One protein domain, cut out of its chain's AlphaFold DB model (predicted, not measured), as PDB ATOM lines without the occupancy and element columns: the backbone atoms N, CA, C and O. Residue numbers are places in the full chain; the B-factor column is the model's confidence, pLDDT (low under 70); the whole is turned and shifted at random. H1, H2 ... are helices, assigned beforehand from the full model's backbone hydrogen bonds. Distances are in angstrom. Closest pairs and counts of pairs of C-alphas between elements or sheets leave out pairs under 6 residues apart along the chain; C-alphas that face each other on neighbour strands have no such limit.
ATOM      1  N   ASP A   4      11.012  74.582  24.277       78.81
ATOM      2  CA  ASP A   4      10.509  73.234  24.556       78.81
ATOM      3  C   ASP A   4       8.989  73.228  24.735       78.81
ATOM      4  O   ASP A   4       8.319  72.352  24.193       78.81
ATOM      5  N   ILE A   5       8.446  74.233  25.429       84.44
ATOM      6  CA  ILE A   5       7.004  74.409  25.656       84.44
ATOM      7  C   ILE A   5       6.231  74.587  24.334       84.44
ATOM      8  O   ILE A   5       5.375  73.755  24.041       84.44
ATOM      9  N   PRO A   6       6.515  75.600  23.487       90.06
ATOM     10  CA  PRO A   6       5.783  75.777  22.236       90.06
ATOM     11  C   PRO A   6       5.954  74.577  21.302       90.06
ATOM     12  O   PRO A   6       4.989  74.157  20.670       90.06
ATOM     13  N   PHE A   7       7.144  73.969  21.259       90.44
ATOM     14  CA  PHE A   7       7.381  72.773  20.453       90.44
ATOM     15  C   PHE A   7       6.453  71.619  20.836       90.44
ATOM     16  O   PHE A   7       5.915  70.922  19.977       90.44
ATOM     17  N   SER A   8       6.239  71.415  22.129       88.25
ATOM     18  CA  SER A   8       5.429  70.307  22.612       88.25
ATOM     19  C   SER A   8       3.939  70.565  22.626       88.25
ATOM     20  O   SER A   8       3.173  69.643  22.351       88.25
ATOM     21  N   VAL A   9       3.523  71.815  22.827       91.94
ATOM     22  CA  VAL A   9       2.149  72.235  22.543       91.94
ATOM     23  C   VAL A   9       1.820  71.950  21.077       91.94
ATOM     24  O   VAL A   9       0.813  71.307  20.795       91.94
ATOM     25  N   LEU A  10       2.698  72.335  20.146       95.44
ATOM     26  CA  LEU A  10       2.502  72.067  18.720       95.44
ATOM     27  C   LEU A  10       2.544  70.569  18.399       95.44
ATOM     28  O   LEU A  10       1.700  70.083  17.652       95.44
ATOM     29  N   THR A  11       3.472  69.812  18.987       94.06
ATOM     30  CA  THR A  11       3.534  68.355  18.772       94.06
ATOM     31  C   THR A  11       2.252  67.675  19.260       94.06
ATOM     32  O   THR A  11       1.682  66.849  18.550       94.06
ATOM     33  N   SER A  12       1.750  68.074  20.433       93.19
ATOM     34  CA  SER A  12       0.488  67.570  20.980       93.19
ATOM     35  C   SER A  12      -0.693  67.952  20.091       93.19
ATOM     36  O   SER A  12      -1.515  67.102  19.763       93.19
ATOM     37  N   PHE A  13      -0.747  69.205  19.631       95.50
ATOM     38  CA  PHE A  13      -1.758  69.692  18.693       95.50
ATOM     39  C   PHE A  13      -1.831  68.826  17.427       95.50
ATOM     40  O   PHE A  13      -2.910  68.361  17.062       95.50
ATOM     41  N   PHE A  14      -0.694  68.523  16.796       96.75
ATOM     42  CA  PHE A  14      -0.664  67.663  15.610       96.75
ATOM     43  C   PHE A  14      -1.020  66.205  15.912       96.75
ATOM     44  O   PHE A  14      -1.725  65.578  15.121       96.75
ATOM     45  N   ALA A  15      -0.612  65.670  17.062       95.06
ATOM     46  CA  ALA A  15      -1.031  64.338  17.488       95.06
ATOM     47  C   ALA A  15      -2.556  64.251  17.713       95.06
ATOM     48  O   ALA A  15      -3.167  63.249  17.329       95.06
ATOM     49  N   PHE A  16      -3.193  65.303  18.242       95.06
ATOM     50  CA  PHE A  16      -4.655  65.402  18.343       95.06
ATOM     51  C   PHE A  16      -5.339  65.569  16.980       95.06
ATOM     52  O   PHE A  16      -6.366  64.934  16.745       95.06
ATOM     53  N   ILE A  17      -4.775  66.351  16.052       96.06
ATOM     54  CA  ILE A  17      -5.285  66.426  14.671       96.06
ATOM     55  C   ILE A  17      -5.262  65.043  14.021       96.06
ATOM     56  O   ILE A  17      -6.262  64.613  13.449       96.06
ATOM     57  N   LEU A  18      -4.143  64.325  14.127       96.62
ATOM     58  CA  LEU A  18      -4.021  62.970  13.592       96.62
ATOM     59  C   LEU A  18      -5.042  62.025  14.222       96.62
ATOM     60  O   LEU A  18      -5.666  61.247  13.499       96.62
ATOM     61  N   PHE A  19      -5.265  62.150  15.535       95.31
ATOM     62  CA  PHE A  19      -6.289  61.386  16.240       95.31
ATOM     63  C   PHE A  19      -7.670  61.663  15.637       95.31
ATOM     64  O   PHE A  19      -8.377  60.740  15.243       95.31
ATOM     65  N   PHE A  20      -8.040  62.939  15.516       95.56
ATOM     66  CA  PHE A  20      -9.333  63.371  14.991       95.56
ATOM     67  C   PHE A  20      -9.559  62.912  13.545       95.56
ATOM     68  O   PHE A  20     -10.638  62.419  13.212       95.56
ATOM     69  N   LEU A  21      -8.548  63.027  12.682       96.56
ATOM     70  CA  LEU A  21      -8.636  62.579  11.292       96.56
ATOM     71  C   LEU A  21      -8.786  61.055  11.196       96.56
ATOM     72  O   LEU A  21      -9.652  60.565  10.469       96.56
ATOM     73  N   ALA A  22      -7.982  60.302  11.952       95.12
ATOM     74  CA  ALA A  22      -8.052  58.843  11.979       95.12
ATOM     75  C   ALA A  22      -9.381  58.341  12.565       95.12
ATOM     76  O   ALA A  22      -9.976  57.402  12.028       95.12
ATOM     77  N   TYR A  23      -9.885  59.007  13.603       94.44
ATOM     78  CA  TYR A  23     -11.192  58.748  14.196       94.44
ATOM     79  C   TYR A  23     -12.330  58.922  13.192       94.44
ATOM     80  O   TYR A  23     -13.081  57.984  12.930       94.44
ATOM     81  N   ASN A  24     -12.420  60.099  12.572       93.88
ATOM     82  CA  ASN A  24     -13.469  60.411  11.606       93.88
ATOM     83  C   ASN A  24     -13.417  59.500  10.380       93.88
ATOM     84  O   ASN A  24     -14.453  59.037   9.902       93.88
ATOM     85  N   LYS A  25     -12.213  59.170   9.904       93.38
ATOM     86  CA  LYS A  25     -12.041  58.188   8.836       93.38
ATOM     87  C   LYS A  25     -12.608  56.821   9.225       93.38
ATOM     88  O   LYS A  25     -13.349  56.236   8.441       93.38
ATOM     89  N   LYS A  26     -12.281  56.317  10.420       90.75
ATOM     90  CA  LYS A  26     -12.799  55.032  10.919       90.75
ATOM     91  C   LYS A  26     -14.321  55.060  11.091       90.75
ATOM     92  O   LYS A  26     -14.974  54.055  10.847       90.75
ATOM     93  N   ALA A  27     -14.877  56.217  11.439       89.94
ATOM     94  CA  ALA A  27     -16.313  56.456  11.551       89.94
ATOM     95  C   ALA A  27     -17.052  56.566  10.200       89.94
ATOM     96  O   ALA A  27     -18.247  56.856  10.197       89.94
ATOM     97  N   GLY A  28     -16.359  56.434   9.061       91.69
ATOM     98  CA  GLY A  28     -16.948  56.637   7.731       91.69
ATOM     99  C   GLY A  28     -17.247  58.102   7.392       91.69
ATOM    100  O   GLY A  28     -17.994  58.376   6.459       91.69
ATOM    101  N   ARG A  29     -16.667  59.057   8.131       92.69
ATOM    102  CA  ARG A  29     -16.879  60.507   7.980       92.69
ATOM    103  C   ARG A  29     -15.576  61.211   7.586       92.69
ATOM    104  O   ARG A  29     -15.087  62.042   8.346       92.69
ATOM    105  N   PRO A  30     -14.941  60.864   6.451       90.44
ATOM    106  CA  PRO A  30     -13.634  61.410   6.098       90.44
ATOM    107  C   PRO A  30     -13.667  62.943   6.036       90.44
ATOM    108  O   PRO A  30     -14.514  63.542   5.375       90.44
ATOM    109  N   VAL A  31     -12.715  63.577   6.719       93.50
ATOM    110  CA  VAL A  31     -12.620  65.037   6.785       93.50
ATOM    111  C   VAL A  31     -12.022  65.560   5.482       93.50
ATOM    112  O   VAL A  31     -10.967  65.105   5.037       93.50
ATOM    113  N   THR A  32     -12.686  66.542   4.876       95.31
ATOM    114  CA  THR A  32     -12.143  67.291   3.741       95.31
ATOM    115  C   THR A  32     -11.758  68.685   4.222       95.31
ATOM    116  O   THR A  32     -12.656  69.476   4.498       95.31
ATOM    117  N   PRO A  33     -10.454  68.998   4.320       95.50
ATOM    118  CA  PRO A  33     -10.013  70.307   4.779       95.50
ATOM    119  C   PRO A  33     -10.447  71.426   3.831       95.50
ATOM    120  O   PRO A  33     -10.503  71.252   2.612       95.50
ATOM    121  N   THR A  34     -10.676  72.601   4.396       97.06
ATOM    122  CA  THR A  34     -10.797  73.874   3.690       97.06
ATOM    123  C   THR A  34      -9.418  74.502   3.469       97.06
ATOM    124  O   THR A  34      -8.440  74.184   4.150       97.06
ATOM    125  N   TRP A  35      -9.319  75.460   2.543       96.56
ATOM    126  CA  TRP A  35      -8.079  76.222   2.343       96.56
ATOM    127  C   TRP A  35      -7.633  76.972   3.599       96.56
ATOM    128  O   TRP A  35      -6.442  77.003   3.894       96.56
ATOM    129  N   LYS A  36      -8.580  77.530   4.362       97.19
ATOM    130  CA  LYS A  36      -8.290  78.220   5.623       97.19
ATOM    131  C   LYS A  36      -7.600  77.281   6.614       97.19
ATOM    132  O   LYS A  36      -6.569  77.642   7.172       97.19
ATOM    133  N   GLU A  37      -8.132  76.074   6.792       96.56
ATOM    134  CA  GLU A  37      -7.552  75.068   7.690       96.56
ATOM    135  C   GLU A  37      -6.165  74.627   7.226       96.56
ATOM    136  O   GLU A  37      -5.252  74.555   8.045       96.56
ATOM    137  N   VAL A  38      -5.972  74.392   5.922       97.19
ATOM    138  CA  VAL A  38      -4.658  74.023   5.373       97.19
ATOM    139  C   VAL A  38      -3.634  75.129   5.599       97.19
ATOM    140  O   VAL A  38      -2.529  74.833   6.049       97.19
ATOM    141  N   SER A  39      -3.986  76.389   5.344       97.25
ATOM    142  CA  SER A  39      -3.080  77.523   5.548       97.25
ATOM    143  C   SER A  39      -2.698  77.692   7.018       97.25
ATOM    144  O   SER A  39      -1.512  77.755   7.333       97.25
ATOM    145  N   VAL A  40      -3.677  77.692   7.933       97.50
ATOM    146  CA  VAL A  40      -3.426  77.817   9.383       97.50
ATOM    147  C   VAL A  40      -2.575  76.653   9.891       97.50
ATOM    148  O   VAL A  40      -1.576  76.861  10.579       97.50
ATOM    149  N   THR A  41      -2.920  75.429   9.491       97.31
ATOM    150  CA  THR A  41      -2.183  74.226   9.891       97.31
ATOM    151  C   THR A  41      -0.761  74.238   9.329       97.31
ATOM    152  O   THR A  41       0.165  73.864  10.040       97.31
ATOM    153  N   SER A  42      -0.553  74.726   8.101       98.25
ATOM    154  CA  SER A  42       0.787  74.868   7.506       98.25
ATOM    155  C   SER A  42       1.644  75.869   8.280       98.25
ATOM    156  O   SER A  42       2.806  75.589   8.554       98.25
ATOM    157  N   VAL A  43       1.080  77.004   8.708       98.00
ATOM    158  CA  VAL A  43       1.803  77.974   9.549       98.00
ATOM    159  C   VAL A  43       2.212  77.335  10.877       98.00
ATOM    160  O   VAL A  43       3.391  77.351  11.223       98.00
ATOM    161  N   MET A  44       1.275  76.707  11.595       97.81
ATOM    162  CA  MET A  44       1.573  76.031  12.868       97.81
ATOM    163  C   MET A  44       2.602  74.907  12.703       97.81
ATOM    164  O   MET A  44       3.466  74.710  13.558       97.81
ATOM    165  N   PHE A  45       2.536  74.184  11.589       97.81
ATOM    166  CA  PHE A  45       3.465  73.115  11.257       97.81
ATOM    167  C   PHE A  45       4.874  73.629  10.960       97.81
ATOM    168  O   PHE A  45       5.856  73.056  11.427       97.81
ATOM    169  N   VAL A  46       4.995  74.731  10.225       97.75
ATOM    170  CA  VAL A  46       6.292  75.359   9.964       97.75
ATOM    171  C   VAL A  46       6.890  75.911  11.255       97.75
ATOM    172  O   VAL A  46       8.081  75.725  11.492       97.75
ATOM    173  N   VAL A  47       6.071  76.482  12.145       96.31
ATOM    174  CA  VAL A  47       6.523  76.863  13.492       96.31
ATOM    175  C   VAL A  47       7.039  75.635  14.253       96.31
ATOM    176  O   VAL A  47       8.134  75.697  14.805       96.31
ATOM    177  N   LEU A  48       6.336  74.495  14.224       95.56
ATOM    178  CA  LEU A  48       6.824  73.246  14.828       95.56
ATOM    179  C   LEU A  48       8.195  72.842  14.257       95.56
ATOM    180  O   LEU A  48       9.095  72.482  15.015       95.56
ATOM    181  N   CYS A  49       8.364  72.937  12.937       95.38
ATOM    182  CA  CYS A  49       9.606  72.569  12.261       95.38
ATOM    183  C   CYS A  49      10.782  73.502  12.595       95.38
ATOM    184  O   CYS A  49      11.921  73.044  12.612       95.38
ATOM    185  N   LEU A  50      10.519  74.788  12.860       93.25
ATOM    186  CA  LEU A  50      11.547  75.821  13.056       93.25
ATOM    187  C   LEU A  50      11.882  76.105  14.524       93.25
ATOM    188  O   LEU A  50      13.013  76.478  14.834       93.25
ATOM    189  N   VAL A  51      10.933  75.921  15.449       90.44
ATOM    190  CA  VAL A  51      11.153  76.171  16.887       90.44
ATOM    191  C   VAL A  51      12.302  75.316  17.428       90.44
ATOM    192  O   VAL A  51      12.996  75.722  18.366       90.44
ATOM    193  N   ARG A  52      12.548  74.145  16.829       85.44
ATOM    194  CA  ARG A  52      13.576  73.205  17.269       85.44
ATOM    195  C   ARG A  52      14.307  72.580  16.087       85.44
ATOM    196  O   ARG A  52      13.688  72.220  15.098       85.44
ATOM    197  N   HIS A  53      15.617  72.375  16.228       79.44
ATOM    198  CA  HIS A  53      16.475  71.834  15.163       79.44
ATOM    199  C   HIS A  53      16.041  70.443  14.672       79.44
ATOM    200  O   HIS A  53      16.097  70.165  13.482       79.44
ATOM    201  N   ASN A  54      15.559  69.576  15.566       83.38
ATOM    202  CA  ASN A  54      15.025  68.260  15.207       83.38
ATOM    203  C   ASN A  54      13.586  68.328  14.659       83.38
ATOM    204  O   ASN A  54      13.064  67.315  14.210       83.38
ATOM    205  N   GLY A  55      12.933  69.495  14.693       88.19
ATOM    206  CA  GLY A  55      11.589  69.707  14.158       88.19
ATOM    207  C   GLY A  55      11.522  69.557  12.641       88.19
ATOM    208  O   GLY A  55      10.495  69.118  12.133       88.19
ATOM    209  N   ILE A  56      12.624  69.827  11.928       92.00
ATOM    210  CA  ILE A  56      12.712  69.723  10.461       92.00
ATOM    211  C   ILE A  56      12.262  68.363   9.930       92.00
ATOM    212  O   ILE A  56      11.739  68.256   8.826       92.00
ATOM    213  N   ILE A  57      12.413  67.315  10.734       91.38
ATOM    214  CA  ILE A  57      12.015  65.979  10.334       91.38
ATOM    215  C   ILE A  57      10.512  65.844  10.079       91.38
ATOM    216  O   ILE A  57      10.076  65.061   9.229       91.38
ATOM    217  N   PHE A  58       9.709  66.633  10.793       94.69
ATOM    218  CA  PHE A  58       8.270  66.594  10.640       94.69
ATOM    219  C   PHE A  58       7.846  67.032   9.246       94.69
ATOM    220  O   PHE A  58       6.872  66.465   8.755       94.69
ATOM    221  N   LEU A  59       8.621  67.914   8.592       95.38
ATOM    222  CA  LEU A  59       8.400  68.395   7.224       95.38
ATOM    223  C   LEU A  59       8.184  67.248   6.229       95.38
ATOM    224  O   LEU A  59       7.376  67.380   5.319       95.38
ATOM    225  N   PHE A  60       8.855  66.113   6.441       94.38
ATOM    226  CA  PHE A  60       8.678  64.904   5.637       94.38
ATOM    227  C   PHE A  60       7.704  63.922   6.286       94.38
ATOM    228  O   PHE A  60       6.840  63.357   5.616       94.38
ATOM    229  N   PHE A  61       7.827  63.722   7.599       95.06
ATOM    230  CA  PHE A  61       7.100  62.672   8.298       95.06
ATOM    231  C   PHE A  61       5.585  62.889   8.333       95.06
ATOM    232  O   PHE A  61       4.834  61.954   8.063       95.06
ATOM    233  N   LEU A  62       5.110  64.103   8.638       96.62
ATOM    234  CA  LEU A  62       3.669  64.352   8.747       96.62
ATOM    235  C   LEU A  62       2.953  64.213   7.390       96.62
ATOM    236  O   LEU A  62       1.954  63.490   7.343       96.62
ATOM    237  N   PRO A  63       3.439  64.810   6.281       97.62
ATOM    238  CA  PRO A  63       2.876  64.547   4.958       97.62
ATOM    239  C   PRO A  63       2.859  63.069   4.582       97.62
ATOM    240  O   PRO A  63       1.841  62.573   4.098       97.62
ATOM    241  N   LEU A  64       3.965  62.363   4.839       96.88
ATOM    242  CA  LEU A  64       4.080  60.937   4.555       96.88
ATOM    243  C   LEU A  64       3.029  60.139   5.332       96.88
ATOM    244  O   LEU A  64       2.338  59.308   4.750       96.88
ATOM    245  N   LEU A  65       2.854  60.432   6.622       95.88
ATOM    246  CA  LEU A  65       1.862  59.785   7.475       95.88
ATOM    247  C   LEU A  65       0.430  60.047   6.981       95.88
ATOM    248  O   LEU A  65      -0.353  59.106   6.848       95.88
ATOM    249  N   LEU A  66       0.095  61.303   6.659       97.38
ATOM    250  CA  LEU A  66      -1.216  61.684   6.119       97.38
ATOM    251  C   LEU A  66      -1.519  60.975   4.790       97.38
ATOM    252  O   LEU A  66      -2.657  60.546   4.573       97.38
ATOM    253  N   TRP A  67      -0.512  60.845   3.920       97.62
ATOM    254  CA  TRP A  67      -0.615  60.190   2.616       97.62
ATOM    255  C   TRP A  67      -0.744  58.668   2.730       97.62
ATOM    256  O   TRP A  67      -1.718  58.106   2.224       97.62
ATOM    257  N   LEU A  68       0.180  58.004   3.435       96.38
ATOM    258  CA  LEU A  68       0.195  56.544   3.603       96.38
ATOM    259  C   LEU A  68      -1.097  56.044   4.244       96.38
ATOM    260  O   LEU A  68      -1.718  55.093   3.770       96.38
ATOM    261  N   LEU A  69      -1.541  56.727   5.299       95.12
ATOM    262  CA  LEU A  69      -2.755  56.368   6.016       95.12
ATOM    263  C   LEU A  69      -4.017  56.928   5.364       95.12
ATOM    264  O   LEU A  69      -5.105  56.679   5.882       95.12
ATOM    265  N   ARG A  70      -3.903  57.668   4.250       96.50
ATOM    266  CA  ARG A  70      -5.003  58.332   3.528       96.50
ATOM    267  C   ARG A  70      -5.985  59.006   4.494       96.50
ATOM    268  O   ARG A  70      -7.178  58.691   4.465       96.50
ATOM    269  N   LEU A  71      -5.470  59.814   5.424       95.88
ATOM    270  CA  LEU A  71      -6.272  60.463   6.476       95.88
ATOM    271  C   LEU A  71      -7.103  61.633   5.935       95.88
ATOM    272  O   LEU A  71      -8.167  61.931   6.467       95.88
ATOM    273  N   ILE A  72      -6.632  62.248   4.851       97.31
ATOM    274  CA  ILE A  72      -7.327  63.267   4.058       97.31
ATOM    275  C   ILE A  72      -7.085  62.984   2.564       97.31
ATOM    276  O   ILE A  72      -6.165  62.230   2.230       97.31
ATOM    277  N   PRO A  73      -7.862  63.573   1.635       97.56
ATOM    278  CA  PRO A  73      -7.635  63.383   0.202       97.56
ATOM    279  C   PRO A  73      -6.227  63.819  -0.241       97.56
ATOM    280  O   PRO A  73      -5.759  64.888   0.149       97.56
ATOM    281  N   ASN A  74      -5.584  63.051  -1.131       97.81
ATOM    282  CA  ASN A  74      -4.193  63.276  -1.566       97.81
ATOM    283  C   ASN A  74      -3.924  64.699  -2.082       97.81
ATOM    284  O   ASN A  74      -2.872  65.268  -1.803       97.81
ATOM    285  N   ARG A  75      -4.894  65.311  -2.779       97.56
ATOM    286  CA  ARG A  75      -4.796  66.708  -3.240       97.56
ATOM    287  C   ARG A  75      -4.563  67.697  -2.094       97.56
ATOM    288  O   ARG A  75      -3.863  68.687  -2.275       97.56
ATOM    289  N   TRP A  76      -5.135  67.434  -0.920       97.94
ATOM    290  CA  TRP A  76      -4.982  68.278   0.262       97.94
ATOM    291  C   TRP A  76      -3.674  68.004   0.996       97.94
ATOM    292  O   TRP A  76      -3.056  68.957   1.457       97.94
ATOM    293  N   VAL A  77      -3.202  66.750   1.018       98.19
ATOM    294  CA  VAL A  77      -1.847  66.435   1.506       98.19
ATOM    295  C   VAL A  77      -0.799  67.167   0.670       98.19
ATOM    296  O   VAL A  77       0.087  67.811   1.228       98.19
ATOM    297  N   LEU A  78      -0.929  67.133  -0.662       98.00
ATOM    298  CA  LEU A  78      -0.014  67.823  -1.572       98.00
ATOM    299  C   LEU A  78      -0.021  69.338  -1.334       98.00
ATOM    300  O   LEU A  78       1.040  69.934  -1.181       98.00
ATOM    301  N   ARG A  79      -1.209  69.953  -1.240       98.06
ATOM    302  CA  ARG A  79      -1.349  71.387  -0.936       98.06
ATOM    303  C   ARG A  79      -0.706  71.750   0.401       98.06
ATOM    304  O   ARG A  79       0.120  72.651   0.429       98.06
ATOM    305  N   PHE A  80      -1.017  71.019   1.472       98.31
ATOM    306  CA  PHE A  80      -0.393  71.207   2.784       98.31
ATOM    307  C   PHE A  80       1.137  71.111   2.713       98.31
ATOM    308  O   PHE A  80       1.831  71.960   3.268       98.31
ATOM    309  N   SER A  81       1.660  70.119   1.989       98.19
ATOM    310  CA  SER A  81       3.103  69.893   1.846       98.19
ATOM    311  C   SER A  81       3.786  71.038   1.102       98.19
ATOM    312  O   SER A  81       4.785  71.568   1.579       98.19
ATOM    313  N   ILE A  82       3.225  71.460  -0.037       98.12
ATOM    314  CA  ILE A  82       3.758  72.564  -0.844       98.12
ATOM    315  C   ILE A  82       3.687  73.877  -0.061       98.12
ATOM    316  O   ILE A  82       4.686  74.583   0.028       98.12
ATOM    317  N   THR A  83       2.539  74.195   0.544       98.12
ATOM    318  CA  THR A  83       2.373  75.422   1.334       98.12
ATOM    319  C   THR A  83       3.344  75.454   2.513       98.12
ATOM    320  O   THR A  83       4.011  76.464   2.722       98.12
ATOM    321  N   SER A  84       3.488  74.344   3.241       98.25
ATOM    322  CA  SER A  84       4.444  74.233   4.346       98.25
ATOM    323  C   SER A  84       5.893  74.366   3.882       98.25
ATOM    324  O   SER A  84       6.670  75.065   4.524       98.25
ATOM    325  N   LEU A  85       6.264  73.748   2.756       97.88
ATOM    326  CA  LEU A  85       7.616  73.838   2.206       97.88
ATOM    327  C   LEU A  85       7.952  75.264   1.755       97.88
ATOM    328  O   LEU A  85       9.018  75.768   2.096       97.88
ATOM    329  N   ILE A  86       7.038  75.931   1.041       97.94
ATOM    330  CA  ILE A  86       7.214  77.326   0.609       97.94
ATOM    331  C   ILE A  86       7.388  78.236   1.826       97.94
ATOM    332  O   ILE A  86       8.329  79.024   1.866       97.94
ATOM    333  N   LEU A  87       6.522  78.106   2.837       97.88
ATOM    334  CA  LEU A  87       6.615  78.884   4.073       97.88
ATOM    335  C   LEU A  87       7.919  78.601   4.831       97.88
ATOM    336  O   LEU A  87       8.567  79.533   5.301       97.88
ATOM    337  N   PHE A  88       8.326  77.334   4.926       97.06
ATOM    338  CA  PHE A  88       9.578  76.942   5.567       97.06
ATOM    339  C   PHE A  88      10.785  77.574   4.867       97.06
ATOM    340  O   PHE A  88      11.596  78.218   5.524       97.06
ATOM    341  N   VAL A  89      10.878  77.453   3.538       96.62
ATOM    342  CA  VAL A  89      11.957  78.047   2.730       96.62
ATOM    343  C   VAL A  89      11.938  79.574   2.844       96.62
ATOM    344  O   VAL A  89      12.981  80.189   3.059       96.62
ATOM    345  N   PHE A  90      10.761  80.196   2.774       97.06
ATOM    346  CA  PHE A  90      10.618  81.640   2.933       97.06
ATOM    347  C   PHE A  90      11.175  82.116   4.281       97.06
ATOM    348  O   PHE A  90      12.001  83.027   4.324       97.06
ATOM    349  N   ILE A  91      10.794  81.479   5.390       95.19
ATOM    350  CA  ILE A  91      11.290  81.878   6.712       95.19
ATOM    351  C   ILE A  91      12.789  81.574   6.848       95.19
ATOM    352  O   ILE A  91      13.557  82.430   7.287       95.19
ATOM    353  N   GLN A  92      13.217  80.378   6.441       91.38
ATOM    354  CA  GLN A  92      14.581  79.903   6.653       91.38
ATOM    355  C   GLN A  92      15.626  80.660   5.828       91.38
ATOM    356  O   GLN A  92      16.760  80.774   6.282       91.38
ATOM    357  N   TYR A  93      15.269  81.164   4.646       92.06
ATOM    358  CA  TYR A  93      16.211  81.857   3.765       92.06
ATOM    359  C   TYR A  93      15.924  83.353   3.658       92.06
ATOM    360  O   TYR A  93      16.835  84.155   3.834       92.06
ATOM    361  N   ILE A  94      14.676  83.759   3.407       93.69
ATOM    362  CA  ILE A  94      14.357  85.175   3.163       93.69
ATOM    363  C   ILE A  94      14.325  85.941   4.484       93.69
ATOM    364  O   ILE A  94      15.059  86.916   4.644       93.69
ATOM    365  N   VAL A  95      13.540  85.478   5.461       92.94
ATOM    366  CA  VAL A  95      13.441  86.154   6.768       92.94
ATOM    367  C   VAL A  95      14.768  86.072   7.523       92.94
ATOM    368  O   VAL A  95      15.241  87.081   8.045       92.94
ATOM    369  N   ALA A  96      15.418  84.904   7.538       89.69
ATOM    370  CA  ALA A  96      16.718  84.741   8.189       89.69
ATOM    371  C   ALA A  96      17.817  85.625   7.568       89.69
ATOM    372  O   ALA A  96      18.631  86.192   8.301       89.69
ATOM    373  N   SER A  97      17.826  85.786   6.237       89.44
ATOM    374  CA  SER A  97      18.748  86.697   5.550       89.44
ATOM    375  C   SER A  97      18.442  88.160   5.865       89.44
ATOM    376  O   SER A  97      19.363  88.916   6.169       89.44
ATOM    377  N   ALA A  98      17.166  88.560   5.858       92.31
ATOM    378  CA  ALA A  98      16.757  89.920   6.216       92.31
ATOM    379  C   ALA A  98      17.179  90.288   7.650       92.31
ATOM    380  O   ALA A  98      17.629  91.401   7.904       92.31
ATOM    381  N   LEU A  99      17.117  89.324   8.572       90.12
ATOM    382  CA  LEU A  99      17.571  89.469   9.958       90.12
ATOM    383  C   LEU A  99      19.087  89.264  10.140       90.12
ATOM    384  O   LEU A  99      19.571  89.269  11.269       90.12
ATOM    385  N   SER A 100      19.847  89.061   9.057       88.56
ATOM    386  CA  SER A 100      21.295  88.801   9.084       88.56
ATOM    387  C   SER A 100      21.720  87.642  10.001       88.56
ATOM    388  O   SER A 100      22.864  87.589  10.453       88.56
ATOM    389  N   VAL A 101      20.841  86.658  10.231       82.50
ATOM    390  CA  VAL A 101      21.108  85.510  11.121       82.50
ATOM    391  C   VAL A 101      22.344  84.736  10.659       82.50
ATOM    392  O   VAL A 101      23.152  84.288  11.475       82.50
ATOM    393  N   HIS A 102      22.533  84.619   9.341       76.44
ATOM    394  CA  HIS A 102      23.646  83.865   8.772       76.44
ATOM    395  C   HIS A 102      25.020  84.497   9.008       76.44
ATOM    396  O   HIS A 102      25.998  83.767   9.099       76.44
ATOM    397  N   PRO A 272      19.488  50.887  21.733       54.97
ATOM    398  CA  PRO A 272      18.204  51.421  21.279       54.97
ATOM    399  C   PRO A 272      17.003  50.485  21.504       54.97
ATOM    400  O   PRO A 272      15.883  50.899  21.242       54.97
ATOM    401  N   LEU A 273      17.187  49.270  22.028       58.59
ATOM    402  CA  LEU A 273      16.143  48.358  22.474       58.59
ATOM    403  C   LEU A 273      15.004  49.034  23.251       58.59
ATOM    404  O   LEU A 273      13.869  48.740  22.936       58.59
ATOM    405  N   ILE A 274      15.226  49.949  24.202       58.97
ATOM    406  CA  ILE A 274      14.097  50.590  24.920       58.97
ATOM    407  C   ILE A 274      13.234  51.466  23.993       58.97
ATOM    408  O   ILE A 274      12.026  51.230  23.914       58.97
ATOM    409  N   PRO A 275      13.788  52.462  23.270       58.09
ATOM    410  CA  PRO A 275      12.997  53.229  22.312       58.09
ATOM    411  C   PRO A 275      12.456  52.375  21.159       58.09
ATOM    412  O   PRO A 275      11.335  52.611  20.713       58.09
ATOM    413  N   LEU A 276      13.196  51.357  20.713       65.56
ATOM    414  CA  LEU A 276      12.726  50.384  19.730       65.56
ATOM    415  C   LEU A 276      11.550  49.585  20.280       65.56
ATOM    416  O   LEU A 276      10.544  49.506  19.603       65.56
ATOM    417  N   VAL A 277      11.610  49.086  21.514       70.50
ATOM    418  CA  VAL A 277      10.508  48.383  22.181       70.50
ATOM    419  C   VAL A 277       9.311  49.311  22.328       70.50
ATOM    420  O   VAL A 277       8.208  48.884  22.026       70.50
ATOM    421  N   ALA A 278       9.488  50.578  22.706       67.88
ATOM    422  CA  ALA A 278       8.376  51.527  22.776       67.88
ATOM    423  C   ALA A 278       7.715  51.742  21.399       67.88
ATOM    424  O   ALA A 278       6.491  51.662  21.285       67.88
ATOM    425  N   ILE A 279       8.508  51.949  20.342       71.44
ATOM    426  CA  ILE A 279       8.013  52.087  18.961       71.44
ATOM    427  C   ILE A 279       7.357  50.786  18.484       71.44
ATOM    428  O   ILE A 279       6.270  50.825  17.912       71.44
ATOM    429  N   THR A 280       7.973  49.636  18.751       76.88
ATOM    430  CA  THR A 280       7.462  48.304  18.419       76.88
ATOM    431  C   THR A 280       6.156  48.037  19.148       76.88
ATOM    432  O   THR A 280       5.212  47.587  18.518       76.88
ATOM    433  N   VAL A 281       6.046  48.364  20.435       76.81
ATOM    434  CA  VAL A 281       4.802  48.246  21.201       76.81
ATOM    435  C   VAL A 281       3.725  49.123  20.575       76.81
ATOM    436  O   VAL A 281       2.646  48.618  20.295       76.81
ATOM    437  N   VAL A 282       4.005  50.392  20.261       77.38
ATOM    438  CA  VAL A 282       3.035  51.267  19.574       77.38
ATOM    439  C   VAL A 282       2.619  50.695  18.215       77.38
ATOM    440  O   VAL A 282       1.437  50.718  17.874       77.38
ATOM    441  N   PHE A 283       3.557  50.126  17.461       78.75
ATOM    442  CA  PHE A 283       3.270  49.487  16.180       78.75
ATOM    443  C   PHE A 283       2.419  48.218  16.337       78.75
ATOM    444  O   PHE A 283       1.448  48.035  15.608       78.75
ATOM    445  N   LEU A 284       2.711  47.368  17.323       79.62
ATOM    446  CA  LEU A 284       1.912  46.182  17.645       79.62
ATOM    447  C   LEU A 284       0.503  46.570  18.113       79.62
ATOM    448  O   LEU A 284      -0.479  45.931  17.730       79.62
ATOM    449  N   LEU A 285       0.390  47.666  18.870       81.19
ATOM    450  CA  LEU A 285      -0.890  48.232  19.277       81.19
ATOM    451  C   LEU A 285      -1.713  48.737  18.091       81.19
ATOM    452  O   LEU A 285      -2.927  48.788  18.227       81.19
ATOM    453  N   TYR A 286      -1.131  49.035  16.921       86.00
ATOM    454  CA  TYR A 286      -1.887  49.509  15.752       86.00
ATOM    455  C   TYR A 286      -3.018  48.555  15.346       86.00
ATOM    456  O   TYR A 286      -4.103  49.005  14.986       86.00
ATOM    457  N   LYS A 287      -2.811  47.235  15.470       86.75
ATOM    458  CA  LYS A 287      -3.856  46.238  15.182       86.75
ATOM    459  C   LYS A 287      -5.072  46.418  16.092       86.75
ATOM    460  O   LYS A 287      -6.211  46.296  15.644       86.75
ATOM    461  N   TRP A 288      -4.835  46.699  17.371       87.38
ATOM    462  CA  TRP A 288      -5.893  46.788  18.368       87.38
ATOM    463  C   TRP A 288      -6.349  48.195  18.658       87.38
ATOM    464  O   TRP A 288      -7.439  48.307  19.184       87.38
ATOM    465  N   LEU A 289      -5.580  49.235  18.359       91.38
ATOM    466  CA  LEU A 289      -5.782  50.639  18.733       91.38
ATOM    467  C   LEU A 289      -5.156  51.555  17.660       91.38
ATOM    468  O   LEU A 289      -4.203  52.289  17.938       91.38
ATOM    469  N   PRO A 290      -5.623  51.482  16.399       90.50
ATOM    470  CA  PRO A 290      -4.975  52.167  15.286       90.50
ATOM    471  C   PRO A 290      -4.985  53.689  15.435       90.50
ATOM    472  O   PRO A 290      -4.057  54.337  14.965       90.50
ATOM    473  N   ILE A 291      -6.000  54.280  16.076       92.88
ATOM    474  CA  ILE A 291      -6.115  55.741  16.181       92.88
ATOM    475  C   ILE A 291      -5.098  56.252  17.204       92.88
ATOM    476  O   ILE A 291      -4.285  57.120  16.883       92.88
ATOM    477  N   THR A 292      -5.077  55.659  18.403       92.50
ATOM    478  CA  THR A 292      -4.079  55.967  19.434       92.50
ATOM    479  C   THR A 292      -2.661  55.714  18.920       92.50
ATOM    480  O   THR A 292      -1.793  56.569  19.085       92.50
ATOM    481  N   ALA A 293      -2.426  54.585  18.242       91.62
ATOM    482  CA  ALA A 293      -1.107  54.233  17.722       91.62
ATOM    483  C   ALA A 293      -0.569  55.272  16.724       91.62
ATOM    484  O   ALA A 293       0.594  55.652  16.820       91.62
ATOM    485  N   VAL A 294      -1.403  55.784  15.811       91.62
ATOM    486  CA  VAL A 294      -0.997  56.805  14.824       91.62
ATOM    487  C   VAL A 294      -0.593  58.115  15.496       91.62
ATOM    488  O   VAL A 294       0.453  58.679  15.173       91.62
ATOM    489  N   SER A 295      -1.385  58.586  16.458       92.38
ATOM    490  CA  SER A 295      -1.083  59.813  17.203       92.38
ATOM    491  C   SER A 295       0.176  59.683  18.053       92.38
ATOM    492  O   SER A 295       1.019  60.577  18.069       92.38
ATOM    493  N   CYS A 296       0.337  58.549  18.730       90.69
ATOM    494  CA  CYS A 296       1.518  58.259  19.531       90.69
ATOM    495  C   CYS A 296       2.781  58.085  18.682       90.69
ATOM    496  O   CYS A 296       3.853  58.540  19.084       90.69
ATOM    497  N   LEU A 297       2.663  57.472  17.501       90.56
ATOM    498  CA  LEU A 297       3.770  57.336  16.560       90.56
ATOM    499  C   LEU A 297       4.298  58.708  16.140       90.56
ATOM    500  O   LEU A 297       5.508  58.877  16.047       90.56
ATOM    501  N   PHE A 298       3.426  59.703  15.958       92.19
ATOM    502  CA  PHE A 298       3.854  61.067  15.647       92.19
ATOM    503  C   PHE A 298       4.732  61.691  16.733       92.19
ATOM    504  O   PHE A 298       5.750  62.304  16.418       92.19
ATOM    505  N   VAL A 299       4.395  61.473  18.004       90.19
ATOM    506  CA  VAL A 299       5.216  61.932  19.133       90.19
ATOM    507  C   VAL A 299       6.548  61.181  19.194       90.19
ATOM    508  O   VAL A 299       7.606  61.793  19.346       90.19
ATOM    509  N   LEU A 300       6.508  59.854  19.062       88.19
ATOM    510  CA  LEU A 300       7.685  59.000  19.219       88.19
ATOM    511  C   LEU A 300       8.604  58.988  17.998       88.19
ATOM    512  O   LEU A 300       9.765  58.626  18.130       88.19
ATOM    513  N   PHE A 301       8.153  59.406  16.819       87.31
ATOM    514  CA  PHE A 301       8.972  59.338  15.608       87.31
ATOM    515  C   PHE A 301      10.276  60.144  15.705       87.31
ATOM    516  O   PHE A 301      11.249  59.837  15.026       87.31
ATOM    517  N   GLN A 302      10.342  61.150  16.577       85.88
ATOM    518  CA  GLN A 302      11.562  61.932  16.778       85.88
ATOM    519  C   GLN A 302      12.656  61.184  17.538       85.88
ATOM    520  O   GLN A 302      13.833  61.528  17.423       85.88
ATOM    521  N   VAL A 303      12.274  60.185  18.332       83.75
ATOM    522  CA  VAL A 303      13.169  59.468  19.240       83.75
ATOM    523  C   VAL A 303      14.363  58.847  18.507       83.75
ATOM    524  O   VAL A 303      15.487  59.113  18.934       83.75
ATOM    525  N   PRO A 304      14.195  58.093  17.401       83.31
ATOM    526  CA  PRO A 304      15.329  57.530  16.670       83.31
ATOM    527  C   PRO A 304      16.277  58.600  16.119       83.31
ATOM    528  O   PRO A 304      17.488  58.424  16.123       83.31
ATOM    529  N   PHE A 305      15.757  59.747  15.689       83.94
ATOM    530  CA  PHE A 305      16.584  60.810  15.115       83.94
ATOM    531  C   PHE A 305      17.356  61.571  16.178       83.94
ATOM    532  O   PHE A 305      18.532  61.873  15.984       83.94
ATOM    533  N   LEU A 306      16.727  61.825  17.326       81.50
ATOM    534  CA  LEU A 306      17.422  62.346  18.496       81.50
ATOM    535  C   LEU A 306      18.494  61.372  18.963       81.50
ATOM    536  O   LEU A 306      19.613  61.801  19.200       81.50
ATOM    537  N   PHE A 307      18.187  60.074  19.000       81.50
ATOM    538  CA  PHE A 307      19.160  59.037  19.317       81.50
ATOM    539  C   PHE A 307      20.387  59.122  18.399       81.50
ATOM    540  O   PHE A 307      21.511  59.096  18.884       81.50
ATOM    541  N   LEU A 308      20.199  59.288  17.087       83.56
ATOM    542  CA  LEU A 308      21.311  59.359  16.132       83.56
ATOM    543  C   LEU A 308      22.103  60.676  16.214       83.56
ATOM    544  O   LEU A 308      23.316  60.679  16.005       83.56
ATOM    545  N   THR A 309      21.452  61.793  16.543       82.56
ATOM    546  CA  THR A 309      22.033  63.147  16.424       82.56
ATOM    547  C   THR A 309      22.393  63.814  17.754       82.56
ATOM    548  O   THR A 309      22.858  64.955  17.764       82.56
ATOM    549  N   MET A 310      22.213  63.131  18.888       78.25
ATOM    550  CA  MET A 310      22.448  63.721  20.209       78.25
ATOM    551  C   MET A 310      23.919  64.105  20.425       78.25
ATOM    552  O   MET A 310      24.820  63.308  20.192       78.25
ATOM    553  N   GLN A 311      24.192  65.323  20.885       74.38
ATOM    554  CA  GLN A 311      25.580  65.789  21.051       74.38
ATOM    555  C   GLN A 311      26.147  65.473  22.434       74.38
ATOM    556  O   GLN A 311      27.335  65.223  22.589       74.38
ATOM    557  N   VAL A 312      25.280  65.527  23.440       70.56
ATOM    558  CA  VAL A 312      25.614  65.479  24.863       70.56
ATOM    559  C   VAL A 312      24.513  64.721  25.598       70.56
ATOM    560  O   VAL A 312      23.418  64.587  25.041       70.56
ATOM    561  N   PRO A 313      24.749  64.246  26.832       66.75
ATOM    562  CA  PRO A 313      23.683  63.708  27.667       66.75
ATOM    563  C   PRO A 313      22.566  64.740  27.820       66.75
ATOM    564  O   PRO A 313      22.747  65.773  28.464       66.75
ATOM    565  N   ASP A 314      21.416  64.489  27.195       68.56
ATOM    566  CA  ASP A 314      20.324  65.450  27.159       68.56
ATOM    567  C   ASP A 314      18.998  64.820  27.610       68.56
ATOM    568  O   ASP A 314      18.500  63.854  27.027       68.56
ATOM    569  N   PHE A 315      18.374  65.426  28.629       65.25
ATOM    570  CA  PHE A 315      17.032  65.080  29.122       65.25
ATOM    571  C   PHE A 315      15.941  65.213  28.054       65.25
ATOM    572  O   PHE A 315      14.819  64.740  28.243       65.25
ATOM    573  N   ARG A 316      16.246  65.815  26.901       68.50
ATOM    574  CA  ARG A 316      15.323  65.938  25.768       68.50
ATOM    575  C   ARG A 316      14.749  64.619  25.278       68.50
ATOM    576  O   ARG A 316      13.616  64.618  24.822       68.50
ATOM    577  N   PHE A 317      15.469  63.508  25.377       66.69
ATOM    578  CA  PHE A 317      14.890  62.208  25.031       66.69
ATOM    579  C   PHE A 317      13.696  61.865  25.939       66.69
ATOM    580  O   PHE A 317      12.630  61.463  25.468       66.69
ATOM    581  N   MET A 318      13.842  62.127  27.238       66.81
ATOM    582  CA  MET A 318      12.790  61.889  28.223       66.81
ATOM    583  C   MET A 318      11.589  62.788  28.035       66.81
ATOM    584  O   MET A 318      10.467  62.349  28.260       66.81
ATOM    585  N   TYR A 319      11.809  64.011  27.559       72.31
ATOM    586  CA  TYR A 319      10.732  64.923  27.210       72.31
ATOM    587  C   TYR A 319       9.680  64.252  26.301       72.31
ATOM    588  O   TYR A 319       8.482  64.321  26.574       72.31
ATOM    589  N   PHE A 320      10.125  63.540  25.261       77.38
ATOM    590  CA  PHE A 320       9.233  62.868  24.313       77.38
ATOM    591  C   PHE A 320       8.563  61.630  24.887       77.38
ATOM    592  O   PHE A 320       7.393  61.400  24.600       77.38
ATOM    593  N   ILE A 321       9.270  60.868  25.722       75.12
ATOM    594  CA  ILE A 321       8.684  59.723  26.426       75.12
ATOM    595  C   ILE A 321       7.599  60.194  27.395       75.12
ATOM    596  O   ILE A 321       6.510  59.622  27.412       75.12
ATOM    597  N   TYR A 322       7.860  61.253  28.167       74.12
ATOM    598  CA  TYR A 322       6.873  61.832  29.075       74.12
ATOM    599  C   TYR A 322       5.667  62.364  28.307       74.12
ATOM    600  O   TYR A 322       4.539  62.018  28.642       74.12
ATOM    601  N   MET A 323       5.883  63.153  27.249       81.25
ATOM    602  CA  MET A 323       4.791  63.658  26.416       81.25
ATOM    603  C   MET A 323       3.983  62.510  25.796       81.25
ATOM    604  O   MET A 323       2.757  62.541  25.831       81.25
ATOM    605  N   PHE A 324       4.648  61.461  25.304       83.69
ATOM    606  CA  PHE A 324       3.983  60.246  24.836       83.69
ATOM    607  C   PHE A 324       3.130  59.611  25.938       83.69
ATOM    608  O   PHE A 324       1.967  59.327  25.682       83.69
ATOM    609  N   ALA A 325       3.656  59.431  27.151       77.00
ATOM    610  CA  ALA A 325       2.907  58.847  28.263       77.00
ATOM    611  C   ALA A 325       1.674  59.694  28.635       77.00
ATOM    612  O   ALA A 325       0.587  59.144  28.821       77.00
ATOM    613  N   TYR A 326       1.817  61.026  28.662       82.31
ATOM    614  CA  TYR A 326       0.712  61.960  28.900       82.31
ATOM    615  C   TYR A 326      -0.356  61.922  27.803       82.31
ATOM    616  O   TYR A 326      -1.528  62.127  28.103       82.31
ATOM    617  N   MET A 327       0.019  61.659  26.550       84.88
ATOM    618  CA  MET A 327      -0.935  61.551  25.440       84.88
ATOM    619  C   MET A 327      -1.545  60.156  25.307       84.88
ATOM    620  O   MET A 327      -2.716  60.032  24.957       84.88
ATOM    621  N   LEU A 328      -0.780  59.105  25.594       87.38
ATOM    622  CA  LEU A 328      -1.188  57.719  25.400       87.38
ATOM    623  C   LEU A 328      -2.471  57.414  26.167       87.38
ATOM    624  O   LEU A 328      -3.427  56.923  25.574       87.38
ATOM    625  N   PHE A 329      -2.505  57.711  27.467       85.38
ATOM    626  CA  PHE A 329      -3.619  57.302  28.319       85.38
ATOM    627  C   PHE A 329      -4.943  58.014  27.974       85.38
ATOM    628  O   PHE A 329      -5.935  57.315  27.760       85.38
ATOM    629  N   PRO A 330      -5.000  59.354  27.812       88.31
ATOM    630  CA  PRO A 330      -6.227  60.025  27.382       88.31
ATOM    631  C   PRO A 330      -6.715  59.568  26.002       88.31
ATOM    632  O   PRO A 330      -7.906  59.311  25.831       88.31
ATOM    633  N   LEU A 331      -5.813  59.424  25.022       90.44
ATOM    634  CA  LEU A 331      -6.188  58.991  23.672       90.44
ATOM    635  C   LEU A 331      -6.656  57.533  23.643       90.44
ATOM    636  O   LEU A 331      -7.575  57.199  22.897       90.44
ATOM    637  N   LEU A 332      -6.039  56.676  24.455       90.56
ATOM    638  CA  LEU A 332      -6.452  55.290  24.650       90.56
ATOM    639  C   LEU A 332      -7.872  55.221  25.212       90.56
ATOM    640  O   LEU A 332      -8.721  54.534  24.649       90.56
ATOM    641  N   LEU A 333      -8.138  55.940  26.308       90.81
ATOM    642  CA  LEU A 333      -9.463  55.972  26.924       90.81
ATOM    643  C   LEU A 333     -10.521  56.481  25.947       90.81
ATOM    644  O   LEU A 333     -11.609  55.909  25.879       90.81
ATOM    645  N   LEU A 334     -10.195  57.510  25.162       90.62
ATOM    646  CA  LEU A 334     -11.111  58.058  24.173       90.62
ATOM    647  C   LEU A 334     -11.401  57.054  23.048       90.62
ATOM    648  O   LEU A 334     -12.564  56.828  22.725       90.62
ATOM    649  N   GLU A 335     -10.381  56.384  22.495       92.56
ATOM    650  CA  GLU A 335     -10.593  55.347  21.477       92.56
ATOM    651  C   GLU A 335     -11.417  54.166  22.025       92.56
ATOM    652  O   GLU A 335     -12.322  53.675  21.344       92.56
ATOM    653  N   LEU A 336     -11.140  53.715  23.254       91.38
ATOM    654  CA  LEU A 336     -11.891  52.636  23.905       91.38
ATOM    655  C   LEU A 336     -13.347  53.026  24.171       91.38
ATOM    656  O   LEU A 336     -14.247  52.222  23.925       91.38
ATOM    657  N   HIS A 337     -13.585  54.250  24.645       90.19
ATOM    658  CA  HIS A 337     -14.931  54.768  24.864       90.19
ATOM    659  C   HIS A 337     -15.714  54.822  23.550       90.19
ATOM    660  O   HIS A 337     -16.825  54.302  23.469       90.19
ATOM    661  N   SER A 338     -15.109  55.353  22.488       86.56
ATOM    662  CA  SER A 338     -15.781  55.456  21.198       86.56
ATOM    663  C   SER A 338     -16.091  54.107  20.553       86.56
ATOM    664  O   SER A 338     -17.103  53.988  19.871       86.56
ATOM    665  N   ARG A 339     -15.268  53.070  20.760       84.75
ATOM    666  CA  ARG A 339     -15.536  51.722  20.223       84.75
ATOM    667  C   ARG A 339     -16.854  51.139  20.692       84.75
ATOM    668  O   ARG A 339     -17.548  50.546  19.874       84.75
ATOM    669  N   LYS A 340     -17.202  51.343  21.965       77.06
ATOM    670  CA  LYS A 340     -18.481  50.877  22.520       77.06
ATOM    671  C   LYS A 340     -19.670  51.453  21.749       77.06
ATOM    672  O   LYS A 340     -20.648  50.748  21.537       77.06
ATOM    673  N   ASN A 341     -19.541  52.689  21.271       71.94
ATOM    674  CA  ASN A 341     -20.584  53.368  20.506       71.94
ATOM    675  C   ASN A 341     -20.668  52.884  19.047       71.94
ATOM    676  O   ASN A 341     -21.708  53.049  18.424       71.94
ATOM    677  N   TYR A 342     -19.602  52.285  18.500       65.19
ATOM    678  CA  TYR A 342     -19.593  51.732  17.137       65.19
ATOM    679  C   TYR A 342     -20.047  50.276  17.061       65.19
ATOM    680  O   TYR A 342     -20.553  49.870  16.029       65.19
ATOM    681  N   SER A 343     -19.850  49.484  18.117       60.03
ATOM    682  CA  SER A 343     -20.284  48.080  18.162       60.03
ATOM    683  C   SER A 343     -21.769  47.898  18.504       60.03
ATOM    684  O   SER A 343     -22.236  46.768  18.560       60.03
ATOM    685  N   GLY A 344     -22.479  48.990  18.810       51.81
ATOM    686  CA  GLY A 344     -23.915  49.000  19.117       51.81
ATOM    687  C   GLY A 344     -24.809  49.503  17.976       51.81
ATOM    688  O   GLY A 344     -26.004  49.673  18.197       51.81
TER     689      GLY A 344
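AT A GLANCE: This is residues 4 to 102 and 272 to 344 of the 345 residues of the protein "Membrane protein" of Candidatus Magnetobacterium bavaricum (UniProt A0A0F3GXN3). Five helices, H1, H2, H3, H6 and H8, make an up-and-down bundle, each running against the one before it, with H4 along one side and H5 along the opposite side. Short H7 packs on H3 and H8, and residues 94 to 100, of which 94 to 98 belong to H4, stick out. The all-helix printed part has 172 residues with eight named helices, H1 to H8 in order, and no named strand. It is compact, with a radius of gyration of the C-alphas of 16.9 A, and spans 61 by 42 by 24 A.

IN THESE COORDINATES: H1, residues 4 to 26, covers 32.6 A from C-alpha 4 at (10.509, 73.234, 24.556). H2 is residues 35 to 51, 24.1 A; H3 is residues 53 to 68, 25.1 A, with a kink of 27 degrees near residue 60; H4 is residues 74 to 98, 34.8 A. H5 is residues 273 to 285, H6 residues 290 to 300 and H7 residues 302 to 309. H8, residues 316 to 342, covers 38.7 A to C-alpha 342 at (-19.593, 51.732, 17.137).

HOW THE PARTS SIT: H1 touches H6 at a shallow tilt of 20 degrees, opposite ways; the closest C-alphas, Ala 15 and Ser 295, are 4.5 A apart. H6 touches H8, closest C-alphas Thr 292 and Leu 331 at 5.6 A. H2 touches H4 at a steep tilt of 48 degrees, closest C-alphas Ser 42 and Ser 84 at 4.9 A. H5 and H6 form a hairpin, closest C-alphas Val 282 and Ala 293 at 5.4 A. Every O i to N i+4 pair is within hydrogen-bond range in H1, H2, H5, H6 and H7; the counts are 7 of 12 in H3, 19 of 21 in H4 and 18 of 23 in H8.

THE WHOLE: The two C-alphas farthest apart, of Ser 100 and Gly 344, are 61.1 A apart. Residues 103 to 271 are not printed; C-alphas 102 and 272 are 35.2 A apart across this cut. Of the links printed whole, none is long. Confidence is under 70 at residues 272 to 276, 278, 313 to 318 and 342 to 344.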